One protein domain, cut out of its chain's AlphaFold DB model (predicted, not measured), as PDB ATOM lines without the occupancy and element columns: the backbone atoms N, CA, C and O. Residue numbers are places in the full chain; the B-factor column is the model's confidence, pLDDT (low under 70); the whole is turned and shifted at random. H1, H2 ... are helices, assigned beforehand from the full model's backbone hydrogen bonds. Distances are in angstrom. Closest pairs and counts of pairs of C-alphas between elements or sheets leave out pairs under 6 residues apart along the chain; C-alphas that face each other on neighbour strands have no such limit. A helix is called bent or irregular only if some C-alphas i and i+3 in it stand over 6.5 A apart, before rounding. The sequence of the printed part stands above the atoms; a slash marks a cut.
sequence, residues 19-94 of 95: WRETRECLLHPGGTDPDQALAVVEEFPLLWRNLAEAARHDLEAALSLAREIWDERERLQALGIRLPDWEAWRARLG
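AT A GLANCE: This is residues 19 to 94 of the 95 residues of an uncharacterized protein of Meiothermus sp. Pnk-1 (UniProt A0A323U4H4). One long bent helix, H2, runs along the length of an elongated body, and two helices run back beside its arms, H1 beside H2a and H3 beside H2b, each pair a helical hairpin. Two short helices, H4 near H1 and H5 near H2b and H3, lie on a further side of the body, with residues 79 to 85 running between them. The printed part has 76 residues, with five named helices in the order H1, H2, H3, H4, H5 and no named strand; the class is all helix. The whole is compact, with a radius of gyration of the C-alphas of 12.5 A, and it spans 36 by 20 by 17 A.

IN THESE COORDINATES: H1 is residues 19 to 27, 12.1 A long, from C-alpha 19 at (30.680, 35.260, -0.356). H2 is residues 34 to 57 and by its hydrogen bonds was assigned as one helix, but it is bent: C-alphas 42 and 45 are 7.0 A apart. Its arms are H2a, residues 34 to 42, 12.3 A long, and H2b, residues 45 to 57, 19.3 A long and ending with C-alpha 57 at (47.757, 42.371, -1.412). H3 is residues 59 to 71, 18.4 A long. H4 is residues 73 to 78, and H5 is residues 86 to 92, ending with C-alpha 92 at (36.022, 50.781, -6.114).

HOW THE PARTS SIT: H1 and H2a touch, closest at the C-alphas of Thr 22 and Val 40, 5.8 A apart, and run opposite ways at a steep tilt of 40 degrees. The two arms of the bent helix stand at a steep tilt of 42 degrees. H2b touches H3 with residues 51 to 55 alone, and H3 touches it with residues 61 to 66 alone; their closest C-alphas, those of Ala 55 and Ala 62, are 5.0 A apart. They run opposite ways at a shallow tilt of 32 degrees. H1 and H3 are close but not clearly touching, the closest C-alphas being those of Trp 19 and Ile 69, 7.6 A apart, and run the same way at a shallow tilt of 15 degrees. H3 and H4 meet only through their link. H4 is close to H1 but not clearly touching; the closest C-alphas, those of Leu 26 and Arg 75, are 6.3 A apart. H5 is close to H2b but not clearly touching, with the C-alphas of Ala 52 and Arg 92 closest at 7.1 A, and about perpendicular to it at 75 degrees. H4 and H5 are apart. In H1, H2a, H3, H4 and H5 every O i to N i+4 pair is within hydrogen-bond range; in H2b 7 of 9 are.

THE WHOLE: The two C-alphas farthest apart are those of Gly 30 and His 57, at 37.4 A. The printed part has no cut and no long link. The mean pLDDT of the printed part is 86.6, and residues 29 to 31 are under 70.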
ATOM      1  N   TRP A  19      31.192  35.635   0.959       92.75
ATOM      2  CA  TRP A  19      30.680  35.260  -0.356       92.75
ATOM      3  C   TRP A  19      30.020  33.884  -0.348       92.75
ATOM      4  O   TRP A  19      28.975  33.701  -0.967       92.75
ATOM      5  N   ARG A  20      30.598  32.919   0.372       90.81
ATOM      6  CA  ARG A  20      30.022  31.580   0.511       90.81
ATOM      7  C   ARG A  20      28.648  31.634   1.172       90.81
ATOM      8  O   ARG A  20      27.714  31.078   0.609       90.81
ATOM      9  N   GLU A  21      28.526  32.347   2.285       87.75
ATOM     10  CA  GLU A  21      27.260  32.512   3.016       87.75
ATOM     11  C   GLU A  21      26.201  33.209   2.151       87.75
ATOM     12  O   GLU A  21      25.053  32.768   2.054       87.75
ATOM     13  N   THR A  22      26.616  34.254   1.426       88.06
ATOM     14  CA  THR A  22      25.758  34.933   0.448       88.06
ATOM     15  C   THR A  22      25.276  33.951  -0.618       88.06
ATOM     16  O   THR A  22      24.088  33.889  -0.929       88.06
ATOM     17  N   ARG A  23      26.187  33.151  -1.174       88.75
ATOM     18  CA  ARG A  23      25.885  32.197  -2.241       88.75
ATOM     19  C   ARG A  23      24.976  31.063  -1.778       88.75
ATOM     20  O   ARG A  23      24.126  30.635  -2.551       88.75
ATOM     21  N   GLU A  24      25.104  30.607  -0.538       86.88
ATOM     22  CA  GLU A  24      24.177  29.637   0.053       86.88
ATOM     23  C   GLU A  24      22.747  30.191   0.093       86.88
ATOM     24  O   GLU A  24      21.813  29.502  -0.324       86.88
ATOM     25  N   CYS A  25      22.582  31.465   0.462       84.06
ATOM     26  CA  CYS A  25      21.281  32.136   0.415       84.06
ATOM     27  C   CYS A  25      20.753  32.300  -1.020       84.06
ATOM     28  O   CYS A  25      19.563  32.114  -1.273       84.06
ATOM     29  N   LEU A  26      21.631  32.581  -1.991       83.44
ATOM     30  CA  LEU A  26      21.256  32.676  -3.410       83.44
ATOM     31  C   LEU A  26      20.790  31.335  -4.001       83.44
ATOM     32  O   LEU A  26      19.937  31.322  -4.890       83.44
ATOM     33  N   LEU A  27      21.359  30.213  -3.552       84.00
ATOM     34  CA  LEU A  27      21.040  28.873  -4.060       84.00
ATOM     35  C   LEU A  27      19.763  28.285  -3.440       84.00
ATOM     36  O   LEU A  27      19.146  27.409  -4.051       84.00
ATOM     37  N   HIS A  28      19.339  28.777  -2.272       78.50
ATOM     38  CA  HIS A  28      18.184  28.262  -1.533       78.50
ATOM     39  C   HIS A  28      17.116  29.329  -1.207       78.50
ATOM     40  O   HIS A  28      16.634  29.380  -0.078       78.50
ATOM     41  N   PRO A  29      16.619  30.114  -2.183       64.31
ATOM     42  CA  PRO A  29      15.734  31.258  -1.921       64.31
ATOM     43  C   PRO A  29      14.388  30.904  -1.257       64.31
ATOM     44  O   PRO A  29      13.751  31.773  -0.677       64.31
ATOM     45  N   GLY A  30      13.936  29.645  -1.341       64.81
ATOM     46  CA  GLY A  30      12.725  29.154  -0.659       64.81
ATOM     47  C   GLY A  30      12.978  28.424   0.667       64.81
ATOM     48  O   GLY A  30      12.023  27.994   1.306       64.81
ATOM     49  N   GLY A  31      14.247  28.231   1.041       65.00
ATOM     50  CA  GLY A  31      14.673  27.592   2.291       65.00
ATOM     51  C   GLY A  31      15.477  28.513   3.211       65.00
ATOM     52  O   GLY A  31      15.708  28.155   4.362       65.00
ATOM     53  N   THR A  32      15.895  29.679   2.718       71.88
ATOM     54  CA  THR A  32      16.564  30.716   3.500       71.88
ATOM     55  C   THR A  32      15.542  31.487   4.320       71.88
ATOM     56  O   THR A  32      14.563  32.013   3.787       71.88
ATOM     57  N   ASP A  33      15.781  31.544   5.625       79.94
ATOM     58  CA  ASP A  33      14.983  32.346   6.542       79.94
ATOM     59  C   ASP A  33      15.092  33.843   6.169       79.94
ATOM     60  O   ASP A  33      16.185  34.308   5.827       79.94
ATOM     61  N   PRO A  34      13.993  34.616   6.186       78.06
ATOM     62  CA  PRO A  34      14.024  36.033   5.833       78.06
ATOM     63  C   PRO A  34      15.005  36.858   6.681       78.06
ATOM     64  O   PRO A  34      15.598  37.795   6.143       78.06
ATOM     65  N   ASP A  35      15.239  36.501   7.948       83.06
ATOM     66  CA  ASP A  35      16.229  37.178   8.794       83.06
ATOM     67  C   ASP A  35      17.659  36.863   8.330       83.06
ATOM     68  O   ASP A  35      18.535  37.727   8.352       83.06
ATOM     69  N   GLN A  36      17.898  35.649   7.828       80.50
ATOM     70  CA  GLN A  36      19.185  35.265   7.247       80.50
ATOM     71  C   GLN A  36      19.443  35.990   5.920       80.50
ATOM     72  O   GLN A  36      20.549  36.479   5.684       80.50
ATOM     73  N   ALA A  37      18.423  36.102   5.064       80.31
ATOM     74  CA  ALA A  37      18.523  36.886   3.838       80.31
ATOM     75  C   ALA A  37      18.806  38.366   4.145       80.31
ATOM     76  O   ALA A  37      19.638  38.979   3.477       80.31
ATOM     77  N   LEU A  38      18.167  38.925   5.180       84.44
ATOM     78  CA  LEU A  38      18.419  40.291   5.631       84.44
ATOM     79  C   LEU A  38      19.854  40.466   6.142       84.44
ATOM     80  O   LEU A  38      20.527  41.401   5.714       84.44
ATOM     81  N   ALA A  39      20.350  39.545   6.972       86.50
ATOM     82  CA  ALA A  39      21.727  39.580   7.463       86.50
ATOM     83  C   ALA A  39      22.742  39.578   6.309       86.50
ATOM     84  O   ALA A  39      23.666  40.387   6.294       86.50
ATOM     85  N   VAL A  40      22.529  38.750   5.280       85.75
ATOM     86  CA  VAL A  40      23.379  38.745   4.078       85.75
ATOM     87  C   VAL A  40      23.374  40.100   3.370       85.75
ATOM     88  O   VAL A  40      24.429  40.574   2.948       85.75
ATOM     89  N   VAL A  41      22.214  40.750   3.246       85.44
ATOM     90  CA  VAL A  41      22.106  42.088   2.639       85.44
ATOM     91  C   VAL A  41      22.853  43.133   3.475       85.44
ATOM     92  O   VAL A  41      23.574  43.961   2.915       85.44
ATOM     93  N   GLU A  42      22.709  43.090   4.799       88.25
ATOM     94  CA  GLU A  42      23.348  44.023   5.734       88.25
ATOM     95  C   GLU A  42      24.868  43.838   5.819       88.25
ATOM     96  O   GLU A  42      25.606  44.817   5.960       88.25
ATOM     97  N   GLU A  43      25.351  42.601   5.686       88.25
ATOM     98  CA  GLU A  43      26.773  42.262   5.736       88.25
ATOM     99  C   GLU A  43      27.471  42.346   4.374       88.25
ATOM    100  O   GLU A  43      28.701  42.409   4.308       88.25
ATOM    101  N   PHE A  44      26.727  42.439   3.269       87.75
ATOM    102  CA  PHE A  44      27.299  42.556   1.926       87.75
ATOM    103  C   PHE A  44      28.325  43.704   1.761       87.75
ATOM    104  O   PHE A  44      29.352  43.515   1.100       87.75
ATOM    105  N   PRO A  45      28.164  44.887   2.392       88.56
ATOM    106  CA  PRO A  45      29.196  45.926   2.384       88.56
ATOM    107  C   PRO A  45      30.521  45.509   3.051       88.56
ATOM    108  O   PRO A  45      31.578  46.040   2.696       88.56
ATOM    109  N   LEU A  46      30.507  44.563   3.999       88.50
ATOM    110  CA  LEU A  46      31.729  44.012   4.597       88.50
ATOM    111  C   LEU A  46      32.497  43.170   3.584       88.50
ATOM    112  O   LEU A  46      33.723  43.281   3.511       88.50
ATOM    113  N   LEU A  47      31.789  42.391   2.762       90.00
ATOM    114  CA  LEU A  47      32.389  41.675   1.639       90.00
ATOM    115  C   LEU A  47      33.139  42.657   0.732       90.00
ATOM    116  O   LEU A  47      34.301  42.416   0.406       90.00
ATOM    117  N   TRP A  48      32.528  43.797   0.386       87.81
ATOM    118  CA  TRP A  48      33.181  44.818  -0.445       87.81
ATOM    119  C   TRP A  48      34.458  45.366   0.179       87.81
ATOM    120  O   TRP A  48      35.480  45.461  -0.499       87.81
ATOM    121  N   ARG A  49      34.414  45.717   1.467       89.69
ATOM    122  CA  ARG A  49      35.578  46.262   2.174       89.69
ATOM    123  C   ARG A  49      36.736  45.267   2.187       89.69
ATOM    124  O   ARG A  49      37.871  45.644   1.915       89.69
ATOM    125  N   ASN A  50      36.443  44.006   2.489       91.06
ATOM    126  CA  ASN A  50      37.453  42.956   2.552       91.06
ATOM    127  C   ASN A  50      38.011  42.611   1.167       91.06
ATOM    128  O   ASN A  50      39.205  42.359   1.044       91.06
ATOM    129  N   LEU A  51      37.184  42.668   0.120       91.31
ATOM    130  CA  LEU A  51      37.619  42.464  -1.261       91.31
ATOM    131  C   LEU A  51      38.526  43.598  -1.761       91.31
ATOM    132  O   LEU A  51      39.534  43.333  -2.409       91.31
ATOM    133  N   ALA A  52      38.202  44.853  -1.428       90.88
ATOM    134  CA  ALA A  52      39.040  46.005  -1.756       90.88
ATOM    135  C   ALA A  52      40.386  45.953  -1.021       90.88
ATOM    136  O   ALA A  52      41.428  46.228  -1.608       90.88
ATOM    137  N   GLU A  53      40.383  45.559   0.255       91.25
ATOM    138  CA  GLU A  53      41.624  45.345   0.998       91.25
ATOM    139  C   GLU A  53      42.418  44.168   0.414       91.25
ATOM    140  O   GLU A  53      43.621  44.293   0.212       91.25
ATOM    141  N   ALA A  54      41.759  43.060   0.056       90.88
ATOM    142  CA  ALA A  54      42.399  41.915  -0.589       90.88
ATOM    143  C   ALA A  54      43.094  42.305  -1.898       90.88
ATOM    144  O   ALA A  54      44.227  41.889  -2.116       90.88
ATOM    145  N   ALA A  55      42.474  43.159  -2.718       90.94
ATOM    146  CA  ALA A  55      43.050  43.633  -3.978       90.94
ATOM    147  C   ALA A  55      44.385  44.380  -3.803       90.94
ATOM    148  O   ALA A  55      45.203  44.393  -4.720       90.94
ATOM    149  N   ARG A  56      44.643  44.965  -2.622       89.75
ATOM    150  CA  ARG A  56      45.920  45.632  -2.306       89.75
ATOM    151  C   ARG A  56      47.074  44.651  -2.101       89.75
ATOM    152  O   ARG A  56      48.225  45.050  -2.252       89.75
ATOM    153  N   HIS A  57      46.769  43.410  -1.722       88.31
ATOM    154  CA  HIS A  57      47.757  42.371  -1.412       88.31
ATOM    155  C   HIS A  57      47.837  41.313  -2.516       88.31
ATOM    156  O   HIS A  57      48.929  40.876  -2.864       88.31
ATOM    157  N   ASP A  58      46.690  40.928  -3.076       90.44
ATOM    158  CA  ASP A  58      46.550  39.951  -4.154       90.44
ATOM    159  C   ASP A  58      45.440  40.389  -5.122       90.44
ATOM    160  O   ASP A  58      44.247  40.100  -4.959       90.44
ATOM    161  N   LEU A  59      45.866  41.128  -6.145       89.62
ATOM    162  CA  LEU A  59      44.999  41.690  -7.174       89.62
ATOM    163  C   LEU A  59      44.259  40.605  -7.963       89.62
ATOM    164  O   LEU A  59      43.078  40.752  -8.272       89.62
ATOM    165  N   GLU A  60      44.965  39.532  -8.315       91.38
ATOM    166  CA  GLU A  60      44.452  38.483  -9.192       91.38
ATOM    167  C   GLU A  60      43.359  37.683  -8.484       91.38
ATOM    168  O   GLU A  60      42.270  37.491  -9.034       91.38
ATOM    169  N   ALA A  61      43.602  37.291  -7.233       91.50
ATOM    170  CA  ALA A  61      42.615  36.560  -6.457       91.50
ATOM    171  C   ALA A  61      41.386  37.419  -6.118       91.50
ATOM    172  O   ALA A  61      40.258  36.913  -6.155       91.50
ATOM    173  N   ALA A  62      41.574  38.714  -5.838       91.38
ATOM    174  CA  ALA A  62      40.465  39.640  -5.622       91.38
ATOM    175  C   ALA A  62      39.638  39.857  -6.902       91.38
ATOM    176  O   ALA A  62      38.410  39.831  -6.850       91.38
ATOM    177  N   LEU A  63      40.288  40.001  -8.064       90.81
ATOM    178  CA  LEU A  63      39.617  40.085  -9.368       90.81
ATOM    179  C   LEU A  63      38.816  38.824  -9.690       90.81
ATOM    180  O   LEU A  63      37.700  38.929 -10.202       90.81
ATOM    181  N   SER A  64      39.375  37.646  -9.405       93.62
ATOM    182  CA  SER A  64      38.678  36.371  -9.594       93.62
ATOM    183  C   SER A  64      37.390  36.337  -8.777       93.62
ATOM    184  O   SER A  64      36.318  36.120  -9.337       93.62
ATOM    185  N   LEU A  65      37.474  36.648  -7.482       93.19
ATOM    186  CA  LEU A  65      36.309  36.661  -6.602       93.19
ATOM    187  C   LEU A  65      35.291  37.741  -7.009       93.19
ATOM    188  O   LEU A  65      34.092  37.481  -7.020       93.19
ATOM    189  N   ALA A  66      35.746  38.933  -7.410       92.19
ATOM    190  CA  ALA A  66      34.868  39.993  -7.911       92.19
ATOM    191  C   ALA A  66      34.066  39.550  -9.146       92.19
ATOM    192  O   ALA A  66      32.878  39.856  -9.249       92.19
ATOM    193  N   ARG A  67      34.694  38.808 -10.070       92.56
ATOM    194  CA  ARG A  67      34.011  38.240 -11.244       92.56
ATOM    195  C   ARG A  67      32.959  37.216 -10.842       92.56
ATOM    196  O   ARG A  67      31.835  37.322 -11.313       92.56
ATOM    197  N   GLU A  68      33.289  36.301  -9.931       93.50
ATOM    198  CA  GLU A  68      32.327  35.308  -9.431       93.50
ATOM    199  C   GLU A  68      31.074  35.973  -8.843       93.50
ATOM    200  O   GLU A  68      29.951  35.559  -9.122       93.50
ATOM    201  N   ILE A  69      31.255  37.046  -8.068       92.81
ATOM    202  CA  ILE A  69      30.139  37.804  -7.493       92.81
ATOM    203  C   ILE A  69      29.343  38.529  -8.597       92.81
ATOM    204  O   ILE A  69      28.117  38.612  -8.527       92.81
ATOM    205  N   TRP A  70      30.009  39.038  -9.640       92.06
ATOM    206  CA  TRP A  70      29.355  39.709 -10.772       92.06
ATOM    207  C   TRP A  70      28.530  38.779 -11.650       92.06
ATOM    208  O   TRP A  70      27.493  39.189 -12.184       92.06
ATOM    209  N   ASP A  71      28.965  37.535 -11.807       93.94
ATOM    210  CA  ASP A  71      28.217  36.533 -12.561       93.94
ATOM    211  C   ASP A  71      26.878  36.203 -11.884       93.94
ATOM    212  O   ASP A  71      25.883  35.961 -12.561       93.94
ATOM    213  N   GLU A  72      26.805  36.319 -10.558       92.44
ATOM    214  CA  GLU A  72      25.590  36.089  -9.766       92.44
ATOM    215  C   GLU A  72      24.757  37.377  -9.536       92.44
ATOM    216  O   GLU A  72      23.786  37.370  -8.772       92.44
ATOM    217  N   ARG A  73      25.090  38.498 -10.201       91.81
ATOM    218  CA  ARG A  73      24.459  39.822  -9.984       91.81
ATOM    219  C   ARG A  73      22.933  39.828 -10.090       91.81
ATOM    220  O   ARG A  73      22.276  40.550  -9.347       91.81
ATOM    221  N   GLU A  74      22.360  39.038 -10.997       90.06
ATOM    222  CA  GLU A  74      20.905  38.986 -11.192       90.06
ATOM    223  C   GLU A  74      20.208  38.342  -9.989       90.06
ATOM    224  O   GLU A  74      19.143  38.792  -9.563       90.06
ATOM    225  N   ARG A  75      20.840  37.329  -9.385       88.81
ATOM    226  CA  ARG A  75      20.330  36.685  -8.171       88.81
ATOM    227  C   ARG A  75      20.510  37.581  -6.950       88.81
ATOM    228  O   ARG A  75      19.602  37.683  -6.133       88.81
ATOM    229  N   LEU A  76      21.637  38.288  -6.860       89.75
ATOM    230  CA  LEU A  76      21.861  39.304  -5.828       89.75
ATOM    231  C   LEU A  76      20.803  40.409  -5.893       89.75
ATOM    232  O   LEU A  76      20.242  40.791  -4.867       89.75
ATOM    233  N   GLN A  77      20.446  40.848  -7.101       88.75
ATOM    234  CA  GLN A  77      19.381  41.824  -7.299       88.75
ATOM    235  C   GLN A  77      18.018  41.306  -6.822       88.75
ATOM    236  O   GLN A  77      17.245  42.088  -6.265       88.75
ATOM    237  N   ALA A  78      17.731  40.010  -6.987       85.25
ATOM    238  CA  ALA A  78      16.515  39.388  -6.463       85.25
ATOM    239  C   ALA A  78      16.464  39.371  -4.921       85.25
ATOM    240  O   ALA A  78      15.376  39.440  -4.358       85.25
ATOM    241  N   LEU A  79      17.622  39.362  -4.247       80.25
ATOM    242  CA  LEU A  79      17.738  39.541  -2.792       80.25
ATOM    243  C   LEU A  79      17.737  41.018  -2.349       80.25
ATOM    244  O   LEU A  79      17.821  41.305  -1.160       80.25
ATOM    245  N   GLY A  80      17.656  41.973  -3.281       85.06
ATOM    246  CA  GLY A  80      17.707  43.408  -2.979       85.06
ATOM    247  C   GLY A  80      19.115  44.013  -2.979       85.06
ATOM    248  O   GLY A  80      19.261  45.217  -2.766       85.06
ATOM    249  N   ILE A  81      20.148  43.227  -3.293       87.56
ATOM    250  CA  ILE A  81      21.533  43.693  -3.399       87.56
ATOM    251  C   ILE A  81      21.793  44.158  -4.830       87.56
ATOM    252  O   ILE A  81      21.832  43.367  -5.770       87.56
ATOM    253  N   ARG A  82      22.009  45.462  -5.013       89.00
ATOM    254  CA  ARG A  82      22.365  46.027  -6.320       89.00
ATOM    255  C   ARG A  82      23.856  46.285  -6.408       89.00
ATOM    256  O   ARG A  82      24.402  47.105  -5.671       89.00
ATOM    257  N   LEU A  83      24.490  45.606  -7.354       87.81
ATOM    258  CA  LEU A  83      25.874  45.865  -7.711       87.81
ATOM    259  C   LEU A  83      25.950  47.089  -8.638       87.81
ATOM    260  O   LEU A  83      25.074  47.256  -9.489       87.81
ATOM    261  N   PRO A  84      26.963  47.958  -8.479       86.44
ATOM    262  CA  PRO A  84      27.239  49.015  -9.449       86.44
ATOM    263  C   PRO A  84      27.738  48.406 -10.766       86.44
ATOM    264  O   PRO A  84      28.154  47.254 -10.778       86.44
ATOM    265  N   ASP A  85      27.766  49.177 -11.854       90.19
ATOM    266  CA  ASP A  85      28.338  48.727 -13.130       90.19
ATOM    267  C   ASP A  85      29.752  48.149 -12.973       90.19
ATOM    268  O   ASP A  85      30.516  48.579 -12.106       90.19
ATOM    269  N   TRP A  86      30.126  47.207 -13.843       87.31
ATOM    270  CA  TRP A  86      31.398  46.481 -13.741       87.31
ATOM    271  C   TRP A  86      32.618  47.407 -13.631       87.31
ATOM    272  O   TRP A  86      33.508  47.171 -12.816       87.31
ATOM    273  N   GLU A  87      32.653  48.493 -14.404       88.31
ATOM    274  CA  GLU A  87      33.739  49.479 -14.333       88.31
ATOM    275  C   GLU A  87      33.751  50.242 -13.005       88.31
ATOM    276  O   GLU A  87      34.804  50.392 -12.388       88.31
ATOM    277  N   ALA A  88      32.583  50.671 -12.520       86.88
ATOM    278  CA  ALA A  88      32.459  51.351 -11.233       86.88
ATOM    279  C   ALA A  88      32.804  50.420 -10.061       86.88
ATOM    280  O   ALA A  88      33.350  50.859  -9.045       86.88
ATOM    281  N   TRP A  89      32.514  49.128 -10.199       82.25
ATOM    282  CA  TRP A  89      32.909  48.125  -9.228       82.25
ATOM    283  C   TRP A  89      34.422  47.929  -9.208       82.25
ATOM    284  O   TRP A  89      35.036  48.034  -8.148       82.25
ATOM    285  N   ARG A  90      35.044  47.721 -10.370       85.88
ATOM    286  CA  ARG A  90      36.503  47.600 -10.472       85.88
ATOM    287  C   ARG A  90      37.217  48.816  -9.894       85.88
ATOM    288  O   ARG A  90      38.062  48.652  -9.018       85.88
ATOM    289  N   ALA A  91      36.775  50.018 -10.257       86.62
ATOM    290  CA  ALA A  91      37.335  51.257  -9.729       86.62
ATOM    291  C   ALA A  91      37.264  51.331  -8.192       86.62
ATOM    292  O   ALA A  91      38.210  51.779  -7.545       86.62
ATOM    293  N   ARG A  92      36.174  50.845  -7.581       76.50
ATOM    294  CA  ARG A  92      36.022  50.781  -6.114       76.50
ATOM    295  C   ARG A  92      36.954  49.782  -5.437       76.50
ATOM    296  O   ARG A  92      37.294  49.977  -4.274       76.50
ATOM    297  N   LEU A  93      37.351  48.732  -6.145       77.00
ATOM    298  CA  LEU A  93      38.319  47.747  -5.670       77.00
ATOM    299  C   LEU A  93      39.774  48.179  -5.938       77.00
ATOM    300  O   LEU A  93      40.694  47.476  -5.533       77.00
ATOM    301  N   GLY A  94      39.989  49.328  -6.594       76.75
ATOM    302  CA  GLY A  94      41.315  49.789  -7.012       76.75
ATOM    303  C   GLY A  94      41.867  49.050  -8.239       76.75
ATOM    304  O   GLY A  94      43.084  48.951  -8.378       76.75
TER     305      GLY A  94